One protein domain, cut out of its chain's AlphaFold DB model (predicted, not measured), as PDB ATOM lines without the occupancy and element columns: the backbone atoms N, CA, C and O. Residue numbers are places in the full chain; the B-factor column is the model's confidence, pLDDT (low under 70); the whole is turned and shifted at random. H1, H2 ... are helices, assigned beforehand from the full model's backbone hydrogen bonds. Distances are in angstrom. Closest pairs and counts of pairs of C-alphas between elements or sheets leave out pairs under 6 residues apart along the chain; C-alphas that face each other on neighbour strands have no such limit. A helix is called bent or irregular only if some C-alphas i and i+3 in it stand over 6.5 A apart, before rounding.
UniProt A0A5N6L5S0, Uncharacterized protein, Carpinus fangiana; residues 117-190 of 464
ATOM      1  N   PRO A 117       3.987 -12.479  63.895       76.06
ATOM      2  CA  PRO A 117       3.410 -12.170  62.589       76.06
ATOM      3  C   PRO A 117       1.963 -11.659  62.656       76.06
ATOM      4  O   PRO A 117       1.598 -10.821  61.829       76.06
ATOM      5  N   SER A 118       1.148 -12.122  63.617       79.69
ATOM      6  CA  SER A 118      -0.257 -11.711  63.761       79.69
ATOM      7  C   SER A 118      -0.511 -10.798  64.967       79.69
ATOM      8  O   SER A 118       0.175 -10.841  65.988       79.69
ATOM      9  N   LEU A 119      -1.578  -9.997  64.871       78.50
ATOM     10  CA  LEU A 119      -2.037  -9.117  65.950       78.50
ATOM     11  C   LEU A 119      -2.513  -9.894  67.195       78.50
ATOM     12  O   LEU A 119      -2.559  -9.321  68.284       78.50
ATOM     13  N   HIS A 120      -2.907 -11.165  67.057       77.44
ATOM     14  CA  HIS A 120      -3.301 -11.989  68.202       77.44
ATOM     15  C   HIS A 120      -2.057 -12.438  68.975       77.44
ATOM     16  O   HIS A 120      -1.957 -12.191  70.174       77.44
ATOM     17  N   ASP A 121      -1.070 -12.978  68.261       81.44
ATOM     18  CA  ASP A 121       0.183 -13.485  68.829       81.44
ATOM     19  C   ASP A 121       0.994 -12.360  69.485       81.44
ATOM     20  O   ASP A 121       1.506 -12.527  70.591       81.44
ATOM     21  N   GLN A 122       1.029 -11.168  68.869       80.69
ATOM     22  CA  GLN A 122       1.603  -9.962  69.481       80.69
ATOM     23  C   GLN A 122       0.927  -9.643  70.823       80.69
ATOM     24  O   GLN A 122       1.602  -9.403  71.825       80.69
ATOM     25  N   LYS A 123      -0.412  -9.656  70.875       81.44
ATOM     26  CA  LYS A 123      -1.160  -9.378  72.110       81.44
ATOM     27  C   LYS A 123      -0.916 -10.440  73.180       81.44
ATOM     28  O   LYS A 123      -0.877 -10.075  74.353       81.44
ATOM     29  N   GLU A 124      -0.729 -11.703  72.803       83.25
ATOM     30  CA  GLU A 124      -0.430 -12.786  73.746       83.25
ATOM     31  C   GLU A 124       1.001 -12.709  74.287       83.25
ATOM     32  O   GLU A 124       1.210 -12.710  75.501       83.25
ATOM     33  N   PHE A 125       1.983 -12.468  73.416       83.19
ATOM     34  CA  PHE A 125       3.362 -12.175  73.813       83.19
ATOM     35  C   PHE A 125       3.429 -11.010  74.821       83.19
ATOM     36  O   PHE A 125       4.025 -11.127  75.896       83.19
ATOM     37  N   PHE A 126       2.723  -9.905  74.551       81.38
ATOM     38  CA  PHE A 126       2.654  -8.761  75.468       81.38
ATOM     39  C   PHE A 126       1.758  -8.980  76.710       81.38
ATOM     40  O   PHE A 126       1.853  -8.199  77.663       81.38
ATOM     41  N   ARG A 127       0.927 -10.032  76.774       81.19
ATOM     42  CA  ARG A 127       0.230 -10.452  78.012       81.19
ATOM     43  C   ARG A 127       1.179 -11.171  78.976       81.19
ATOM     44  O   ARG A 127       1.099 -10.912  80.183       81.19
ATOM     45  N   GLY A 128       2.074 -12.009  78.444       80.69
ATOM     46  CA  GLY A 128       3.070 -12.765  79.211       80.69
ATOM     47  C   GLY A 128       4.167 -11.903  79.849       80.69
ATOM     48  O   GLY A 128       4.671 -12.243  80.918       80.69
ATOM     49  N   ILE A 129       4.506 -10.752  79.257       78.38
ATOM     50  CA  ILE A 129       5.550  -9.857  79.787       78.38
ATOM     51  C   ILE A 129       5.078  -9.147  81.069       78.38
ATOM     52  O   ILE A 129       4.365  -8.134  81.035       78.38
ATOM     53  N   ARG A 130       5.526  -9.669  82.218       76.75
ATOM     54  CA  ARG A 130       5.403  -9.070  83.558       76.75
ATOM     55  C   ARG A 130       6.653  -9.388  84.401       76.75
ATOM     56  O   ARG A 130       7.166 -10.496  84.283       76.75
ATOM     57  N   PRO A 131       7.115  -8.484  85.286       65.19
ATOM     58  CA  PRO A 131       6.652  -7.109  85.486       65.19
ATOM     59  C   PRO A 131       7.194  -6.151  84.411       65.19
ATOM     60  O   PRO A 131       8.306  -6.315  83.913       65.19
ATOM     61  N   VAL A 132       6.440  -5.098  84.084       69.44
ATOM     62  CA  VAL A 132       6.919  -4.056  83.160       69.44
ATOM     63  C   VAL A 132       7.899  -3.133  83.897       69.44
ATOM     64  O   VAL A 132       7.521  -2.419  84.830       69.44
ATOM     65  N   LYS A 133       9.174  -3.145  83.485       72.00
ATOM     66  CA  LYS A 133      10.221  -2.230  83.985       72.00
ATOM     67  C   LYS A 133       9.872  -0.772  83.641       72.00
ATOM     68  O   LYS A 133       9.033  -0.507  82.784       72.00
ATOM     69  N   ASN A 134      10.510   0.198  84.304       74.38
ATOM     70  CA  ASN A 134      10.273   1.613  84.008       74.38
ATOM     71  C   ASN A 134      10.579   1.925  82.534       74.38
ATOM     72  O   ASN A 134      11.723   1.804  82.105       74.38
ATOM     73  N   TRP A 135       9.548   2.310  81.780       76.31
ATOM     74  CA  TRP A 135       9.599   2.440  80.321       76.31
ATOM     75  C   TRP A 135      10.005   3.839  79.835       76.31
ATOM     76  O   TRP A 135      10.211   4.047  78.645       76.31
ATOM     77  N   ILE A 136      10.134   4.793  80.760       73.12
ATOM     78  CA  ILE A 136      10.407   6.207  80.489       73.12
ATOM     79  C   ILE A 136      11.882   6.480  80.799       73.12
ATOM     80  O   ILE A 136      12.253   6.902  81.895       73.12
ATOM     81  N   LEU A 137      12.738   6.189  79.820       72.88
ATOM     82  CA  LEU A 137      14.175   6.453  79.869       72.88
ATOM     83  C   LEU A 137      14.525   7.583  78.884       72.88
ATOM     84  O   LEU A 137      14.006   7.572  77.772       72.88
ATOM     85  N   PRO A 138      15.384   8.556  79.247       63.28
ATOM     86  CA  PRO A 138      15.984   8.797  80.566       63.28
ATOM     87  C   PRO A 138      15.102   9.652  81.506       63.28
ATOM     88  O   PRO A 138      15.526   9.949  82.624       63.28
ATOM     89  N   LEU A 139      13.892  10.052  81.083       67.00
ATOM     90  CA  LEU A 139      13.024  11.076  81.704       67.00
ATOM     91  C   LEU A 139      12.364  10.683  83.053       67.00
ATOM     92  O   LEU A 139      11.252  11.107  83.374       67.00
ATOM     93  N   ASN A 140      13.075   9.932  83.896       68.00
ATOM     94  CA  ASN A 140      12.660   9.554  85.251       68.00
ATOM     95  C   ASN A 140      12.350  10.773  86.151       68.00
ATOM     96  O   ASN A 140      11.587  10.648  87.106       68.00
ATOM     97  N   TRP A 141      12.925  11.950  85.866       71.69
ATOM     98  CA  TRP A 141      12.606  13.198  86.571       71.69
ATOM     99  C   TRP A 141      11.202  13.711  86.213       71.69
ATOM    100  O   TRP A 141      10.420  14.020  87.107       71.69
ATOM    101  N   PHE A 142      10.842  13.712  84.927       67.88
ATOM    102  CA  PHE A 142       9.544  14.194  84.448       67.88
ATOM    103  C   PHE A 142       8.408  13.297  84.953       67.88
ATOM    104  O   PHE A 142       7.364  13.785  85.382       67.88
ATOM    105  N   GLN A 143       8.661  11.986  85.031       70.31
ATOM    106  CA  GLN A 143       7.739  11.035  85.647       70.31
ATOM    107  C   GLN A 143       7.452  11.374  87.124       70.31
ATOM    108  O   GLN A 143       6.290  11.346  87.531       70.31
ATOM    109  N   ARG A 144       8.466  11.786  87.912       65.81
ATOM    110  CA  ARG A 144       8.274  12.271  89.298       65.81
ATOM    111  C   ARG A 144       7.404  13.532  89.335       65.81
ATOM    112  O   ARG A 144       6.470  13.583  90.127       65.81
ATOM    113  N   CYS A 145       7.652  14.499  88.450       68.75
ATOM    114  CA  CYS A 145       6.848  15.725  88.345       68.75
ATOM    115  C   CYS A 145       5.381  15.459  87.949       68.75
ATOM    116  O   CYS A 145       4.492  16.188  88.373       68.75
ATOM    117  N   SER A 146       5.118  14.416  87.157       65.44
ATOM    118  CA  SER A 146       3.783  14.099  86.619       65.44
ATOM    119  C   SER A 146       2.873  13.246  87.524       65.44
ATOM    120  O   SER A 146       1.771  12.894  87.102       65.44
ATOM    121  N   GLY A 147       3.315  12.900  88.741       65.69
ATOM    122  CA  GLY A 147       2.558  12.079  89.704       65.69
ATOM    123  C   GLY A 147       3.279  10.822  90.214       65.69
ATOM    124  O   GLY A 147       2.780  10.163  91.127       65.69
ATOM    125  N   GLY A 148       4.463  10.507  89.679       68.50
ATOM    126  CA  GLY A 148       5.289   9.378  90.108       68.50
ATOM    127  C   GLY A 148       5.037   8.082  89.331       68.50
ATOM    128  O   GLY A 148       4.671   8.087  88.159       68.50
ATOM    129  N   LEU A 149       5.308   6.946  89.980       69.25
ATOM    130  CA  LEU A 149       5.218   5.612  89.370       69.25
ATOM    131  C   LEU A 149       3.775   5.132  89.186       69.25
ATOM    132  O   LEU A 149       3.486   4.469  88.190       69.25
ATOM    133  N   ASP A 150       2.899   5.461  90.141       68.81
ATOM    134  CA  ASP A 150       1.624   4.763  90.374       68.81
ATOM    135  C   ASP A 150       0.388   5.672  90.226       68.81
ATOM    136  O   ASP A 150      -0.754   5.203  90.266       68.81
ATOM    137  N   ARG A 151       0.600   6.975  89.998       59.78
ATOM    138  CA  ARG A 151      -0.426   7.985  89.689       59.78
ATOM    139  C   ARG A 151       0.111   8.950  88.621       59.78
ATOM    140  O   ARG A 151       1.317   9.117  88.496       59.78
ATOM    141  N   GLY A 152      -0.784   9.574  87.852       68.75
ATOM    142  CA  GLY A 152      -0.427  10.446  86.723       68.75
ATOM    143  C   GLY A 152      -0.531   9.773  85.350       68.75
ATOM    144  O   GLY A 152      -0.800   8.576  85.249       68.75
ATOM    145  N   PHE A 153      -0.334  10.546  84.276       71.12
ATOM    146  CA  PHE A 153      -0.450  10.044  82.895       71.12
ATOM    147  C   PHE A 153       0.751   9.183  82.459       71.12
ATOM    148  O   PHE A 153       0.609   8.305  81.614       71.12
ATOM    149  N   LEU A 154       1.910   9.377  83.096       72.00
ATOM    150  CA  LEU A 154       3.146   8.609  82.889       72.00
ATOM    151  C   LEU A 154       3.302   7.431  83.870       72.00
ATOM    152  O   LEU A 154       4.416   7.012  84.204       72.00
ATOM    153  N   ARG A 155       2.177   6.886  84.347       75.94
ATOM    154  CA  ARG A 155       2.148   5.731  85.251       75.94
ATOM    155  C   ARG A 155       2.849   4.516  84.631       75.94
ATOM    156  O   ARG A 155       2.850   4.326  83.410       75.94
ATOM    157  N   ARG A 156       3.390   3.627  85.467       75.31
ATOM    158  CA  ARG A 156       3.763   2.278  85.021       75.31
ATOM    159  C   ARG A 156       2.510   1.513  84.552       75.31
ATOM    160  O   ARG A 156       1.533   1.429  85.297       75.31
ATOM    161  N   PRO A 157       2.496   0.966  83.327       77.25
ATOM    162  CA  PRO A 157       1.376   0.177  82.829       77.25
ATOM    163  C   PRO A 157       1.313  -1.182  83.542       77.25
ATOM    164  O   PRO A 157       2.326  -1.854  83.714       77.25
ATOM    165  N   ALA A 158       0.106  -1.609  83.924       74.25
ATOM    166  CA  ALA A 158      -0.117  -2.835  84.699       74.25
ATOM    167  C   ALA A 158       0.083  -4.147  83.901       74.25
ATOM    168  O   ALA A 158       0.028  -5.236  84.469       74.25
ATOM    169  N   SER A 159       0.296  -4.059  82.584       80.06
ATOM    170  CA  SER A 159       0.616  -5.191  81.709       80.06
ATOM    171  C   SER A 159       1.433  -4.732  80.498       80.06
ATOM    172  O   SER A 159       1.322  -3.570  80.087       80.06
ATOM    173  N   GLY A 160       2.202  -5.643  79.891       81.12
ATOM    174  CA  GLY A 160       2.895  -5.382  78.626       81.12
ATOM    175  C   GLY A 160       1.939  -5.004  77.487       81.12
ATOM    176  O   GLY A 160       2.277  -4.164  76.662       81.12
ATOM    177  N   LEU A 161       0.704  -5.518  77.486       79.81
ATOM    178  CA  LEU A 161      -0.332  -5.145  76.517       79.81
ATOM    179  C   LEU A 161      -0.795  -3.686  76.691       79.81
ATOM    180  O   LEU A 161      -0.973  -2.966  75.711       79.81
ATOM    181  N   THR A 162      -0.943  -3.214  77.933       82.69
ATOM    182  CA  THR A 162      -1.235  -1.795  78.207       82.69
ATOM    183  C   THR A 162      -0.071  -0.903  77.769       82.69
ATOM    184  O   THR A 162      -0.307   0.154  77.192       82.69
ATOM    185  N   TRP A 163       1.174  -1.335  78.002       84.44
ATOM    186  CA  TRP A 163       2.372  -0.644  77.511       84.44
ATOM    187  C   TRP A 163       2.398  -0.562  75.978       84.44
ATOM    188  O   TRP A 163       2.524   0.530  75.428       84.44
ATOM    189  N   PHE A 164       2.211  -1.693  75.295       85.06
ATOM    190  CA  PHE A 164       2.223  -1.782  73.835       85.06
ATOM    191  C   PHE A 164       1.176  -0.862  73.200       85.06
ATOM    192  O   PHE A 164       1.505  -0.102  72.294       85.06
ATOM    193  N   ASN A 165      -0.054  -0.851  73.727       85.44
ATOM    194  CA  ASN A 165      -1.111   0.041  73.244       85.44
ATOM    195  C   ASN A 165      -0.743   1.532  73.403       85.44
ATOM    196  O   ASN A 165      -1.069   2.327  72.524       85.44
ATOM    197  N   ILE A 166      -0.050   1.919  74.483       85.75
ATOM    198  CA  ILE A 166       0.430   3.299  74.670       85.75
ATOM    199  C   ILE A 166       1.497   3.638  73.620       85.75
ATOM    200  O   ILE A 166       1.374   4.659  72.949       85.75
ATOM    201  N   ILE A 167       2.506   2.779  73.429       85.81
ATOM    202  CA  ILE A 167       3.558   2.996  72.420       85.81
ATOM    203  C   ILE A 167       2.964   3.074  71.007       85.81
ATOM    204  O   ILE A 167       3.313   3.981  70.253       85.81
ATOM    205  N   TRP A 168       2.029   2.180  70.673       86.62
ATOM    206  CA  TRP A 168       1.315   2.169  69.396       86.62
ATOM    207  C   TRP A 168       0.616   3.510  69.136       86.62
ATOM    208  O   TRP A 168       0.830   4.120  68.088       86.62
ATOM    209  N   ILE A 169      -0.151   4.014  70.113       87.12
ATOM    210  CA  ILE A 169      -0.825   5.317  70.000       87.12
ATOM    211  C   ILE A 169       0.206   6.435  69.828       87.12
ATOM    212  O   ILE A 169       0.077   7.216  68.891       87.12
ATOM    213  N   CYS A 170       1.250   6.488  70.661       86.69
ATOM    214  CA  CYS A 170       2.280   7.530  70.591       86.69
ATOM    215  C   CYS A 170       2.992   7.581  69.228       86.69
ATOM    216  O   CYS A 170       3.203   8.672  68.696       86.69
ATOM    217  N   VAL A 171       3.338   6.427  68.641       86.19
ATOM    218  CA  VAL A 171       4.015   6.363  67.335       86.19
ATOM    219  C   VAL A 171       3.103   6.859  66.214       86.19
ATOM    220  O   VAL A 171       3.502   7.746  65.462       86.19
ATOM    221  N   PHE A 172       1.872   6.351  66.104       85.88
ATOM    222  CA  PHE A 172       0.972   6.793  65.032       85.88
ATOM    223  C   PHE A 172       0.489   8.239  65.233       85.88
ATOM    224  O   PHE A 172       0.365   8.983  64.259       85.88
ATOM    225  N   GLN A 173       0.304   8.685  66.481       86.88
ATOM    226  CA  GLN A 173       0.019  10.082  66.821       86.88
ATOM    227  C   GLN A 173       1.154  11.018  66.379       86.88
ATOM    228  O   GLN A 173       0.869  12.082  65.825       86.88
ATOM    229  N   TYR A 174       2.422  10.634  66.583       85.38
ATOM    230  CA  TYR A 174       3.572  11.430  66.140       85.38
ATOM    231  C   TYR A 174       3.521  11.717  64.638       85.38
ATOM    232  O   TYR A 174       3.786  12.845  64.229       85.38
ATOM    233  N   CYS A 175       3.101  10.749  63.819       83.38
ATOM    234  CA  CYS A 175       3.018  10.935  62.373       83.38
ATOM    235  C   CYS A 175       2.017  12.026  61.971       83.38
ATOM    236  O   CYS A 175       2.349  12.904  61.175       83.38
ATOM    237  N   PHE A 176       0.816  12.016  62.560       83.81
ATOM    238  CA  PHE A 176      -0.175  13.070  62.326       83.81
ATOM    239  C   PHE A 176       0.283  14.423  62.884       83.81
ATOM    240  O   PHE A 176       0.077  15.449  62.237       83.81
ATOM    241  N   ILE A 177       0.935  14.438  64.053       84.50
ATOM    242  CA  ILE A 177       1.467  15.665  64.658       84.50
ATOM    243  C   ILE A 177       2.571  16.277  63.791       84.50
ATOM    244  O   ILE A 177       2.465  17.460  63.481       84.50
ATOM    245  N   ARG A 178       3.592  15.515  63.367       82.75
ATOM    246  CA  ARG A 178       4.707  16.054  62.568       82.75
ATOM    247  C   ARG A 178       4.185  16.629  61.253       82.75
ATOM    248  O   ARG A 178       4.409  17.804  61.006       82.75
ATOM    249  N   VAL A 179       3.381  15.882  60.490       79.62
ATOM    250  CA  VAL A 179       2.790  16.386  59.233       79.62
ATOM    251  C   VAL A 179       1.944  17.647  59.467       79.62
ATOM    252  O   VAL A 179       2.103  18.634  58.754       79.62
ATOM    253  N   PHE A 180       1.079  17.675  60.488       80.06
ATOM    254  CA  PHE A 180       0.215  18.834  60.743       80.06
ATOM    255  C   PHE A 180       0.981  20.076  61.220       80.06
ATOM    256  O   PHE A 180       0.696  21.180  60.757       80.06
ATOM    257  N   PHE A 181       1.950  19.922  62.127       76.31
ATOM    258  CA  PHE A 181       2.762  21.039  62.623       76.31
ATOM    259  C   PHE A 181       3.757  21.534  61.576       76.31
ATOM    260  O   PHE A 181       3.865  22.745  61.395       76.31
ATOM    261  N   THR A 182       4.409  20.632  60.841       74.44
ATOM    262  CA  THR A 182       5.301  20.997  59.738       74.44
ATOM    263  C   THR A 182       4.530  21.694  58.611       74.44
ATOM    264  O   THR A 182       5.079  22.603  58.013       74.44
ATOM    265  N   LEU A 183       3.246  21.403  58.359       68.81
ATOM    266  CA  LEU A 183       2.453  22.162  57.373       68.81
ATOM    267  C   LEU A 183       1.961  23.541  57.862       68.81
ATOM    268  O   LEU A 183       1.685  24.410  57.033       68.81
ATOM    269  N   LYS A 184       1.855  23.787  59.177       58.22
ATOM    270  CA  LYS A 184       1.280  25.041  59.707       58.22
ATOM    271  C   LYS A 184       1.954  26.333  59.225       58.22
ATOM    272  O   LYS A 184       1.205  27.201  58.782       58.22
ATOM    273  N   PRO A 185       3.289  26.517  59.295       59.53
ATOM    274  CA  PRO A 185       3.901  27.791  58.912       59.53
ATOM    275  C   PRO A 185       3.771  28.113  57.412       59.53
ATOM    276  O   PRO A 185       3.824  29.278  57.045       59.53
ATOM    277  N   TYR A 186       3.502  27.116  56.561       59.25
ATOM    278  CA  TYR A 186       3.292  27.283  55.112       59.25
ATOM    279  C   TYR A 186       1.820  27.538  54.746       59.25
ATOM    280  O   TYR A 186       1.524  28.028  53.661       59.25
ATOM    281  N   ALA A 187       0.889  27.229  55.656       56.47
ATOM    282  CA  ALA A 187      -0.533  27.558  55.529       56.47
ATOM    283  C   ALA A 187      -0.873  28.978  56.035       56.47
ATOM    284  O   ALA A 187      -2.010  29.432  55.893       56.47
ATOM    285  N   ILE A 188       0.096  29.672  56.639       50.94
ATOM    286  CA  ILE A 188      -0.012  31.071  57.059       50.94
ATOM    287  C   ILE A 188       0.384  31.962  55.864       50.94
ATOM    288  O   ILE A 188       1.494  31.816  55.354       50.94
ATOM    289  N   PRO A 189      -0.476  32.888  55.395       49.94
ATOM    290  CA  PRO A 189      -0.077  33.880  54.394       49.94
ATOM    291  C   PRO A 189       1.085  34.735  54.916       49.94
ATOM    292  O   PRO A 189       1.037  35.163  56.070       49.94
ATOM    293  N   LYS A 190       2.091  35.015  54.071       50.91
ATOM    294  CA  LYS A 190       3.311  35.765  54.451       50.91
ATOM    295  C   LYS A 190       3.007  37.082  55.189       50.91
ATOM    296  O   LYS A 190       3.731  37.449  56.109       50.91
TER     297      LYS A 190
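Overview. This is residues 117 to 190 of the 464 residues of an uncharacterized protein of Carpinus fangiana (UniProt A0A5N6L5S0). Picture a T with a long stem: H3 is a long helical arm, and the crossbar at its first end is made of H1 on one side and a looped stretch with the short helix H2 on the other. H1 and H3 meet in a corner near residues 126 and 160, and residues 168 to 190, most of them in H3, stick out free. The printed part has 74 residues, with three named helices in the order H1, H2, H3 and no named strand; its class is all helix. It is only just loose, close to extended, with a radius of gyration of the C-alphas of 16.7 A, and its flat outline spans 54 by 37 by 18 A.

Arrangement. Start with H1, residues 119 to 128, and look ahead to H3, residues 160 to 186. They touch, and the closest C-alphas, those of Phe 126 and Gly 160, are 4.6 A apart. H3 touches H1 with residues 160 to 164 alone. Their lines stand at a steep tilt of 57 degrees and run opposite ways. Between them in the chain comes H2, residues 140 to 145, which is apart from both. Every O i to N i+4 pair is within hydrogen-bond range in H1 and H2; in H3, 20 of 23 are.

Along the chain. Find C-alpha 119 at (-2.037, -9.117, 65.950); from there H1 runs 14.7 A to Gly 128. H2 runs 9.0 A from Asn 140 to Cys 145. Find C-alpha 160 at (2.895, -5.382, 78.626); H3 runs 40.3 A from there to C-alpha 186 at (3.292, 27.283, 55.112). H3 is irregular, but only just: C-alphas 182 and 185 are 7.0 A apart.

Size, cuts and confidence. The C-alphas of Gly 128 and Lys 190, the two farthest apart, are 54.5 A apart. The printed part has no cut, and both links are long, with 11 and 14 residues. Mean pLDDT of the printed part is 74.8; look for values under 70 at residues 144 to 152 and 183 to 190, among others.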